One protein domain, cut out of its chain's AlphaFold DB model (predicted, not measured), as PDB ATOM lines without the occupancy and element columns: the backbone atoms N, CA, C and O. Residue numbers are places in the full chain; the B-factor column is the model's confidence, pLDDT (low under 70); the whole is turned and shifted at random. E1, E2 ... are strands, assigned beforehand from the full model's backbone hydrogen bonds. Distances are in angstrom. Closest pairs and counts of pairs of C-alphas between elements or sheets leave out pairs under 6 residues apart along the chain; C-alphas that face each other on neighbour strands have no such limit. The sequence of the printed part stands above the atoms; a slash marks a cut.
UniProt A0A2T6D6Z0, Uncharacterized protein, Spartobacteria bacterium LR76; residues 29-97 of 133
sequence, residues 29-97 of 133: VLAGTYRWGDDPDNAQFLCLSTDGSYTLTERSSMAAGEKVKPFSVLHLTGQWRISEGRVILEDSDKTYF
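Overview. This is residues 29 to 97 of the 133 residues of an uncharacterized protein of Spartobacteria bacterium LR76 (UniProt A0A2T6D6Z0). A single long, narrow sheet of five antiparallel strands is twisted and curled like part of a barrel, with the long hairpin of E3 and E4 running on past E1 and E2 at one end. At the other end E4 bends, and its last residues make a small hairpin with E5, turned across the long axis, along whose edge residues 95 to 96 fold back. The printed part has 69 residues with five named strands, E1 to E5 in chain order, and no named helix; the class is all strand, and the sheet's order is E1, E2, E3, E4, E5. The whole is loose, with a radius of gyration of the C-alphas of 14.0 A, and a rod spanning 44 by 19 by 19 A.

Along the chain. The longest strand, E4, covers residues 67 to 83 and measures 42.1 A from C-alpha 67 at (-50.869, 29.126, -62.730) to C-alpha 83 at (-48.310, 55.818, -30.326). E3 covers residues 53 to 64, 36.1 A long. E2 covers residues 43 to 49, 20.1 A, and E1 residues 29 to 35, 20.3 A, beginning at C-alpha 29 at (-45.155, 40.950, -27.059). E5 covers residues 86 to 89, 9.8 A.

Arrangement. The five strands form a meander, each strand the antiparallel neighbour of the one before, and each successive pair is a hairpin. E3 and E4 stand at 158 degrees between their directions; N 56 and O 76 are 2.8 A apart, and N 74 and O 58 2.9 A, within hydrogen-bond range. On the other side of E3, E2 is antiparallel at 176 degrees, with N 45 and O 57 at 2.7 A. E1, an edge strand, is antiparallel to E2 at 175 degrees, with N 34 and O 44 at 2.8 A. E4 bends by 78 degrees at residue 79. Its pairing is staggered: residues 67 to 79 pair with E3 and residues 80 to 83 with E5. E5, the other edge strand, is antiparallel to E4 at 112 degrees, with N 86 and O 83 at 2.8 A. Residues 87 to 88 of E5 also pair, antiparallel, with residues 95 to 96. E1 is apart from E4 and E5, and E2 is apart from E5.

Size, cuts and confidence. The C-alphas farthest apart are those of Asp 51 and Glu 66, at 45.0 A. The printed part has no cut. The link from E1 to E2, seven residues, is short; the other three links are tight. The mean pLDDT of the printed part is 70.8, and 31 residues are under 70, among them residues 29 to 40, 82 to 86 and 92 to 97.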
ATOM      1  N   VAL A  29     -43.953  40.155 -27.335       61.16
ATOM      2  CA  VAL A  29     -45.155  40.950 -27.059       61.16
ATOM      3  C   VAL A  29     -46.293  40.475 -27.953       61.16
ATOM      4  O   VAL A  29     -47.438  40.403 -27.513       61.16
ATOM      5  N   LEU A  30     -45.978  40.113 -29.200       66.12
ATOM      6  CA  LEU A  30     -46.966  39.682 -30.181       66.12
ATOM      7  C   LEU A  30     -46.343  38.733 -31.204       66.12
ATOM      8  O   LEU A  30     -45.210  38.930 -31.628       66.12
ATOM      9  N   ALA A  31     -47.100  37.725 -31.625       63.88
ATOM     10  CA  ALA A  31     -46.804  36.931 -32.811       63.88
ATOM     11  C   ALA A  31     -48.124  36.543 -33.484       63.88
ATOM     12  O   ALA A  31     -49.019  36.025 -32.814       63.88
ATOM     13  N   GLY A  32     -48.263  36.794 -34.786       63.47
ATOM     14  CA  GLY A  32     -49.504  36.514 -35.505       63.47
ATOM     15  C   GLY A  32     -49.305  36.330 -37.001       63.47
ATOM     16  O   GLY A  32     -48.422  36.947 -37.596       63.47
ATOM     17  N   THR A  33     -50.153  35.486 -37.590       64.69
ATOM     18  CA  THR A  33     -50.236  35.281 -39.038       64.69
ATOM     19  C   THR A  33     -51.528  35.889 -39.570       64.69
ATOM     20  O   THR A  33     -52.609  35.591 -39.062       64.69
ATOM     21  N   TYR A  34     -51.417  36.687 -40.622       64.06
ATOM     22  CA  TYR A  34     -52.507  37.316 -41.356       64.06
ATOM     23  C   TYR A  34     -52.553  36.715 -42.759       64.06
ATOM     24  O   TYR A  34     -51.509  36.418 -43.331       64.06
ATOM     25  N   ARG A  35     -53.745  36.504 -43.313       59.41
ATOM     26  CA  ARG A  35     -53.934  36.007 -44.685       59.41
ATOM     27  C   ARG A  35     -54.886  36.928 -45.431       59.41
ATOM     28  O   ARG A  35     -55.741  37.544 -44.796       59.41
ATOM     29  N   TRP A  36     -54.745  37.014 -46.749       60.00
ATOM     30  CA  TRP A  36     -55.632  37.818 -47.594       60.00
ATOM     31  C   TRP A  36     -55.939  37.128 -48.921       60.00
ATOM     32  O   TRP A  36     -55.116  36.409 -49.481       60.00
ATOM     33  N   GLY A  37     -57.128  37.400 -49.457       59.03
ATOM     34  CA  GLY A  37     -57.632  36.693 -50.631       59.03
ATOM     35  C   GLY A  37     -57.867  35.202 -50.363       59.03
ATOM     36  O   GLY A  37     -57.859  34.755 -49.216       59.03
ATOM     37  N   ASP A  38     -58.080  34.453 -51.442       65.44
ATOM     38  CA  ASP A  38     -58.402  33.020 -51.381       65.44
ATOM     39  C   ASP A  38     -57.168  32.121 -51.539       65.44
ATOM     40  O   ASP A  38     -57.230  30.912 -51.317       65.44
ATOM     41  N   ASP A  39     -56.030  32.709 -51.910       65.56
ATOM     42  CA  ASP A  39     -54.771  31.994 -52.049       65.56
ATOM     43  C   ASP A  39     -54.121  31.797 -50.668       65.56
ATOM     44  O   ASP A  39     -53.757  32.781 -50.019       65.56
ATOM     45  N   PRO A  40     -53.925  30.554 -50.190       69.06
ATOM     46  CA  PRO A  40     -53.251  30.306 -48.917       69.06
ATOM     47  C   PRO A  40     -51.796  30.792 -48.902       69.06
ATOM     48  O   PRO A  40     -51.215  30.922 -47.817       69.06
ATOM     49  N   ASP A  41     -51.203  31.052 -50.071       73.00
ATOM     50  CA  ASP A  41     -49.853  31.577 -50.172       73.00
ATOM     51  C   ASP A  41     -49.734  33.060 -49.830       73.00
ATOM     52  O   ASP A  41     -48.651  33.494 -49.423       73.00
ATOM     53  N   ASN A  42     -50.849  33.789 -49.885       67.50
ATOM     54  CA  ASN A  42     -50.968  35.164 -49.429       67.50
ATOM     55  C   ASN A  42     -51.025  35.217 -47.901       67.50
ATOM     56  O   ASN A  42     -52.084  35.061 -47.283       67.50
ATOM     57  N   ALA A  43     -49.868  35.417 -47.281       69.44
ATOM     58  CA  ALA A  43     -49.742  35.432 -45.837       69.44
ATOM     59  C   ALA A  43     -48.683  36.419 -45.348       69.44
ATOM     60  O   ALA A  43     -47.640  36.609 -45.964       69.44
ATOM     61  N   GLN A  44     -48.927  36.994 -44.179       73.69
ATOM     62  CA  GLN A  44     -48.006  37.848 -43.448       73.69
ATOM     63  C   GLN A  44     -47.820  37.269 -42.051       73.69
ATOM     64  O   GLN A  44     -48.786  36.861 -41.419       73.69
ATOM     65  N   PHE A  45     -46.597  37.266 -41.543       76.69
ATOM     66  CA  PHE A  45     -46.272  36.940 -40.166       76.69
ATOM     67  C   PHE A  45     -45.580  38.134 -39.515       76.69
ATOM     68  O   PHE A  45     -44.546  38.580 -40.004       76.69
ATOM     69  N   LEU A  46     -46.130  38.626 -38.407       75.06
ATOM     70  CA  LEU A  46     -45.544  39.702 -37.610       75.06
ATOM     71  C   LEU A  46     -45.201  39.177 -36.221       75.06
ATOM     72  O   LEU A  46     -46.051  38.591 -35.548       75.06
ATOM     73  N   CYS A  47     -43.979  39.443 -35.776       75.69
ATOM     74  CA  CYS A  47     -43.510  39.203 -34.421       75.69
ATOM     75  C   CYS A  47     -42.991  40.511 -33.822       75.69
ATOM     76  O   CYS A  47     -42.134  41.154 -34.420       75.69
ATOM     77  N   LEU A  48     -43.488  40.878 -32.643       74.12
ATOM     78  CA  LEU A  48     -43.017  42.003 -31.840       74.12
ATOM     79  C   LEU A  48     -42.364  41.456 -30.574       74.12
ATOM     80  O   LEU A  48     -42.944  40.623 -29.869       74.12
ATOM     81  N   SER A  49     -41.182  41.949 -30.264       78.50
ATOM     82  CA  SER A  49     -40.390  41.560 -29.106       78.50
ATOM     83  C   SER A  49     -40.453  42.631 -28.019       78.50
ATOM     84  O   SER A  49     -40.619  43.815 -28.306       78.50
ATOM     85  N   THR A  50     -40.301  42.238 -26.753       73.06
ATOM     86  CA  THR A  50     -40.330  43.160 -25.599       73.06
ATOM     87  C   THR A  50     -39.162  44.131 -25.568       73.06
ATOM     88  O   THR A  50     -39.215  45.110 -24.837       73.06
ATOM     89  N   ASP A  51     -38.098  43.845 -26.314       80.38
ATOM     90  CA  ASP A  51     -36.939  44.724 -26.466       80.38
ATOM     91  C   ASP A  51     -37.169  45.855 -27.483       80.38
ATOM     92  O   ASP A  51     -36.251  46.623 -27.745       80.38
ATOM     93  N   GLY A  52     -38.377  45.962 -28.050       77.62
ATOM     94  CA  GLY A  52     -38.715  46.963 -29.063       77.62
ATOM     95  C   GLY A  52     -38.411  46.523 -30.495       77.62
ATOM     96  O   GLY A  52     -38.769  47.234 -31.427       77.62
ATOM     97  N   SER A  53     -37.835  45.335 -30.709       87.94
ATOM     98  CA  SER A  53     -37.584  44.814 -32.056       87.94
ATOM     99  C   SER A  53     -38.811  44.138 -32.673       87.94
ATOM    100  O   SER A  53     -39.660  43.583 -31.968       87.94
ATOM    101  N   TYR A  54     -38.915  44.160 -34.004       83.50
ATOM    102  CA  TYR A  54     -39.902  43.376 -34.743       83.50
ATOM    103  C   TYR A  54     -39.281  42.548 -35.869       83.50
ATOM    104  O   TYR A  54     -38.201  42.841 -36.380       83.50
ATOM    105  N   THR A  55     -40.007  41.512 -36.283       86.75
ATOM    106  CA  THR A  55     -39.783  40.783 -37.533       86.75
ATOM    107  C   THR A  55     -41.100  40.682 -38.283       86.75
ATOM    108  O   THR A  55     -42.117  40.299 -37.706       86.75
ATOM    109  N   LEU A  56     -41.074  41.010 -39.566       79.19
ATOM    110  CA  LEU A  56     -42.210  40.961 -40.467       79.19
ATOM    111  C   LEU A  56     -41.831  40.148 -41.703       79.19
ATOM    112  O   LEU A  56     -40.854  40.456 -42.377       79.19
ATOM    113  N   THR A  57     -42.628  39.137 -42.011       82.88
ATOM    114  CA  THR A  57     -42.514  38.353 -43.239       82.88
ATOM    115  C   THR A  57     -43.815  38.466 -44.005       82.88
ATOM    116  O   THR A  57     -44.862  38.218 -43.426       82.88
ATOM    117  N   GLU A  58     -43.775  38.783 -45.292       74.75
ATOM    118  CA  GLU A  58     -44.944  38.753 -46.173       74.75
ATOM    119  C   GLU A  58     -44.645  37.868 -47.372       74.75
ATOM    120  O   GLU A  58     -43.540  37.885 -47.910       74.75
ATOM    121  N   ARG A  59     -45.644  37.111 -47.804       75.81
ATOM    122  CA  ARG A  59     -45.645  36.395 -49.067       75.81
ATOM    123  C   ARG A  59     -46.944  36.713 -49.778       75.81
ATOM    124  O   ARG A  59     -48.012  36.558 -49.194       75.81
ATOM    125  N   SER A  60     -46.828  37.113 -51.034       71.00
ATOM    126  CA  SER A  60     -47.947  37.316 -51.944       71.00
ATOM    127  C   SER A  60     -47.724  36.486 -53.194       71.00
ATOM    128  O   SER A  60     -46.615  36.441 -53.727       71.00
ATOM    129  N   SER A  61     -48.793  35.908 -53.705       71.38
ATOM    130  CA  SER A  61     -48.868  35.224 -54.983       71.38
ATOM    131  C   SER A  61     -49.726  36.024 -55.960       71.38
ATOM    132  O   SER A  61     -50.593  36.808 -55.568       71.38
ATOM    133  N   MET A  62     -49.477  35.836 -57.255       58.69
ATOM    134  CA  MET A  62     -50.325  36.352 -58.326       58.69
ATOM    135  C   MET A  62     -50.731  35.232 -59.281       58.69
ATOM    136  O   MET A  62     -49.977  34.280 -59.508       58.69
ATOM    137  N   ALA A  63     -51.899  35.384 -59.901       67.19
ATOM    138  CA  ALA A  63     -52.282  34.565 -61.041       67.19
ATOM    139  C   ALA A  63     -51.491  35.000 -62.287       67.19
ATOM    140  O   ALA A  63     -51.506  36.167 -62.680       67.19
ATOM    141  N   ALA A  64     -50.808  34.051 -62.918       62.69
ATOM    142  CA  ALA A  64     -50.086  34.198 -64.174       62.69
ATOM    143  C   ALA A  64     -50.638  33.172 -65.178       62.69
ATOM    144  O   ALA A  64     -50.118  32.060 -65.317       62.69
ATOM    145  N   GLY A  65     -51.734  33.539 -65.851       71.19
ATOM    146  CA  GLY A  65     -52.543  32.600 -66.634       71.19
ATOM    147  C   GLY A  65     -53.297  31.636 -65.715       71.19
ATOM    148  O   GLY A  65     -53.876  32.063 -64.723       71.19
ATOM    149  N   GLU A  66     -53.249  30.336 -66.013       72.88
ATOM    150  CA  GLU A  66     -53.854  29.277 -65.181       72.88
ATOM    151  C   GLU A  66     -52.999  28.881 -63.964       72.88
ATOM    152  O   GLU A  66     -53.390  28.027 -63.172       72.88
ATOM    153  N   LYS A  67     -51.802  29.464 -63.811       70.31
ATOM    154  CA  LYS A  67     -50.869  29.126 -62.730       70.31
ATOM    155  C   LYS A  67     -50.811  30.239 -61.696       70.31
ATOM    156  O   LYS A  67     -50.715  31.410 -62.047       70.31
ATOM    157  N   VAL A  68     -50.761  29.861 -60.427       70.25
ATOM    158  CA  VAL A  68     -50.445  30.759 -59.312       70.25
ATOM    159  C   VAL A  68     -48.937  30.719 -59.070       70.25
ATOM    160  O   VAL A  68     -48.342  29.639 -59.050       70.25
ATOM    161  N   LYS A  69     -48.292  31.886 -58.950       68.75
ATOM    162  CA  LYS A  69     -46.848  31.999 -58.684       68.75
ATOM    163  C   LYS A  69     -46.568  33.027 -57.585       68.75
ATOM    164  O   LYS A  69     -47.265  34.042 -57.550       68.75
ATOM    165  N   PRO A  70     -45.515  32.836 -56.768       71.19
ATOM    166  CA  PRO A  70     -45.052  33.867 -55.847       71.19
ATOM    167  C   PRO A  70     -44.724  35.157 -56.606       71.19
ATOM    168  O   PRO A  70     -43.986  35.135 -57.591       71.19
ATOM    169  N   PHE A  71     -45.287  36.268 -56.146       66.94
ATOM    170  CA  PHE A  71     -45.132  37.602 -56.723       66.94
ATOM    171  C   PHE A  71     -44.282  38.517 -55.839       66.94
ATOM    172  O   PHE A  71     -43.509  39.321 -56.350       66.94
ATOM    173  N   SER A  72     -44.400  38.387 -54.516       69.38
ATOM    174  CA  SER A  72     -43.613  39.166 -53.564       69.38
ATOM    175  C   SER A  72     -43.280  38.331 -52.339       69.38
ATOM    176  O   SER A  72     -44.130  37.599 -51.828       69.38
ATOM    177  N   VAL A  73     -42.040  38.450 -51.874       76.50
ATOM    178  CA  VAL A  73     -41.613  37.971 -50.564       76.50
ATOM    179  C   VAL A  73     -40.868  39.115 -49.895       76.50
ATOM    180  O   VAL A  73     -39.852  39.579 -50.410       76.50
ATOM    181  N   LEU A  74     -41.392  39.584 -48.768       75.19
ATOM    182  CA  LEU A  74     -40.806  40.656 -47.976       75.19
ATOM    183  C   LEU A  74     -40.333  40.085 -46.643       75.19
ATOM    184  O   LEU A  74     -41.081  39.372 -45.978       75.19
ATOM    185  N   HIS A  75     -39.126  40.453 -46.233       84.19
ATOM    186  CA  HIS A  75     -38.624  40.222 -44.885       84.19
ATOM    187  C   HIS A  75     -38.086  41.540 -44.339       84.19
ATOM    188  O   HIS A  75     -37.135  42.092 -44.890       84.19
ATOM    189  N   LEU A  76     -38.703  42.046 -43.275       80.06
ATOM    190  CA  LEU A  76     -38.295  43.267 -42.592       80.06
ATOM    191  C   LEU A  76     -38.026  42.989 -41.121       80.06
ATOM    192  O   LEU A  76     -38.696  42.184 -40.473       80.06
ATOM    193  N   THR A  77     -37.060  43.719 -40.591       88.50
ATOM    194  CA  THR A  77     -36.767  43.796 -39.166       88.50
ATOM    195  C   THR A  77     -36.511  45.246 -38.822       88.50
ATOM    196  O   THR A  77     -35.908  45.955 -39.623       88.50
ATOM    197  N   GLY A  78     -36.910  45.673 -37.635       87.94
ATOM    198  CA  GLY A  78     -36.679  47.044 -37.200       87.94
ATOM    199  C   GLY A  78     -37.170  47.265 -35.785       87.94
ATOM    200  O   GLY A  78     -37.333  46.306 -35.024       87.94
ATOM    201  N   GLN A  79     -37.415  48.525 -35.447       88.19
ATOM    202  CA  GLN A  79     -37.985  48.908 -34.159       88.19
ATOM    203  C   GLN A  79     -39.488  49.173 -34.267       88.19
ATOM    204  O   GLN A  79     -39.994  49.587 -35.314       88.19
ATOM    205  N   TRP A  80     -40.222  48.899 -33.191       80.88
ATOM    206  CA  TRP A  80     -41.638  49.217 -33.078       80.88
ATOM    207  C   TRP A  80     -41.919  50.018 -31.814       80.88
ATOM    208  O   TRP A  80     -41.236  49.901 -30.796       80.88
ATOM    209  N   ARG A  81     -42.984  50.813 -31.870       75.62
ATOM    210  CA  ARG A  81     -43.470  51.587 -30.731       75.62
ATOM    211  C   ARG A  81     -44.985  51.638 -30.696       75.62
ATOM    212  O   ARG A  81     -45.657  51.363 -31.691       75.62
ATOM    213  N   ILE A  82     -45.513  52.052 -29.550       69.00
ATOM    214  CA  ILE A  82     -46.925  52.388 -29.398       69.00
ATOM    215  C   ILE A  82     -47.062  53.903 -29.432       69.00
ATOM    216  O   ILE A  82     -46.409  54.603 -28.662       69.00
ATOM    217  N   SER A  83     -47.932  54.407 -30.298       66.94
ATOM    218  CA  SER A  83     -48.310  55.818 -30.326       66.94
ATOM    219  C   SER A  83     -49.807  55.918 -30.548       66.94
ATOM    220  O   SER A  83     -50.334  55.264 -31.443       66.94
ATOM    221  N   GLU A  84     -50.500  56.708 -29.727       66.19
ATOM    222  CA  GLU A  84     -51.951  56.941 -29.856       66.19
ATOM    223  C   GLU A  84     -52.783  55.642 -29.910       66.19
ATOM    224  O   GLU A  84     -53.751  55.520 -30.661       66.19
ATOM    225  N   GLY A  85     -52.372  54.628 -29.141       60.88
ATOM    226  CA  GLY A  85     -53.016  53.311 -29.135       60.88
ATOM    227  C   GLY A  85     -52.745  52.458 -30.380       60.88
ATOM    228  O   GLY A  85     -53.375  51.422 -30.544       60.88
ATOM    229  N   ARG A  86     -51.821  52.849 -31.260       60.09
ATOM    230  CA  ARG A  86     -51.451  52.109 -32.477       60.09
ATOM    231  C   ARG A  86     -50.056  51.528 -32.351       60.09
ATOM    232  O   ARG A  86     -49.190  52.144 -31.734       60.09
ATOM    233  N   VAL A  87     -49.832  50.381 -32.986       70.25
ATOM    234  CA  VAL A  87     -48.481  49.843 -33.175       70.25
ATOM    235  C   VAL A  87     -47.909  50.427 -34.464       70.25
ATOM    236  O   VAL A  87     -48.497  50.268 -35.537       70.25
ATOM    237  N   ILE A  88     -46.765  51.093 -34.342       71.50
ATOM    238  CA  ILE A  88     -46.001  51.677 -35.447       71.50
ATOM    239  C   ILE A  88     -44.707  50.881 -35.600       71.50
ATOM    240  O   ILE A  88     -44.001  50.679 -34.613       71.50
ATOM    241  N   LEU A  89     -44.401  50.458 -36.826       79.44
ATOM    242  CA  LEU A  89     -43.118  49.873 -37.206       79.44
ATOM    243  C   LEU A  89     -42.267  50.994 -37.822       79.44
ATOM    244  O   LEU A  89     -42.645  51.532 -38.855       79.44
ATOM    245  N   GLU A  90     -41.168  51.395 -37.186       76.12
ATOM    246  CA  GLU A  90     -40.481  52.660 -37.510       76.12
ATOM    247  C   GLU A  90     -39.832  52.675 -38.906       76.12
ATOM    248  O   GLU A  90     -39.785  53.724 -39.543       76.12
ATOM    249  N   ASP A  91     -39.427  51.508 -39.410       71.94
ATOM    250  CA  ASP A  91     -38.805  51.334 -40.733       71.94
ATOM    251  C   ASP A  91     -39.781  50.807 -41.801       71.94
ATOM    252  O   ASP A  91     -39.372  50.310 -42.850       71.94
ATOM    253  N   SER A  92     -41.084  50.854 -41.526       64.44
ATOM    254  CA  SER A  92     -42.123  50.411 -42.454       64.44
ATOM    255  C   SER A  92     -43.175  51.499 -42.635       64.44
ATOM    256  O   SER A  92     -43.511  52.251 -41.728       64.44
ATOM    257  N   ASP A  93     -43.755  51.545 -43.828       63.34
ATOM    258  CA  ASP A  93     -44.932  52.346 -44.160       63.34
ATOM    259  C   ASP A  93     -46.239  51.807 -43.531       63.34
ATOM    260  O   ASP A  93     -47.319  52.359 -43.757       63.34
ATOM    261  N   LYS A  94     -46.169  50.737 -42.727       56.19
ATOM    262  CA  LYS A  94     -47.327  50.036 -42.153       56.19
ATOM    263  C   LYS A  94     -47.607  50.472 -40.714       56.19
ATOM    264  O   LYS A  94     -46.727  50.516 -39.858       56.19
ATOM    265  N   THR A  95     -48.887  50.710 -40.424       49.41
ATOM    266  CA  THR A  95     -49.416  50.985 -39.076       49.41
ATOM    267  C   THR A  95     -50.547  50.008 -38.760       49.41
ATOM    268  O   THR A  95     -51.393  49.755 -39.618       49.41
ATOM    269  N   TYR A  96     -50.596  49.482 -37.533       55.56
ATOM    270  CA  TYR A  96     -51.588  48.481 -37.121       55.56
ATOM    271  C   TYR A  96     -52.540  49.033 -36.052       55.56
ATOM    272  O   TYR A  96     -52.107  49.633 -35.061       55.56
ATOM    273  N   PHE A  97     -53.843  48.798 -36.246       45.59
ATOM    274  CA  PHE A  97     -54.905  49.179 -35.312       45.59
ATOM    275  C   PHE A  97     -55.288  48.009 -34.394       45.59
ATOM    276  O   PHE A  97     -55.433  46.876 -34.861       45.59
TER     277      PHE A  97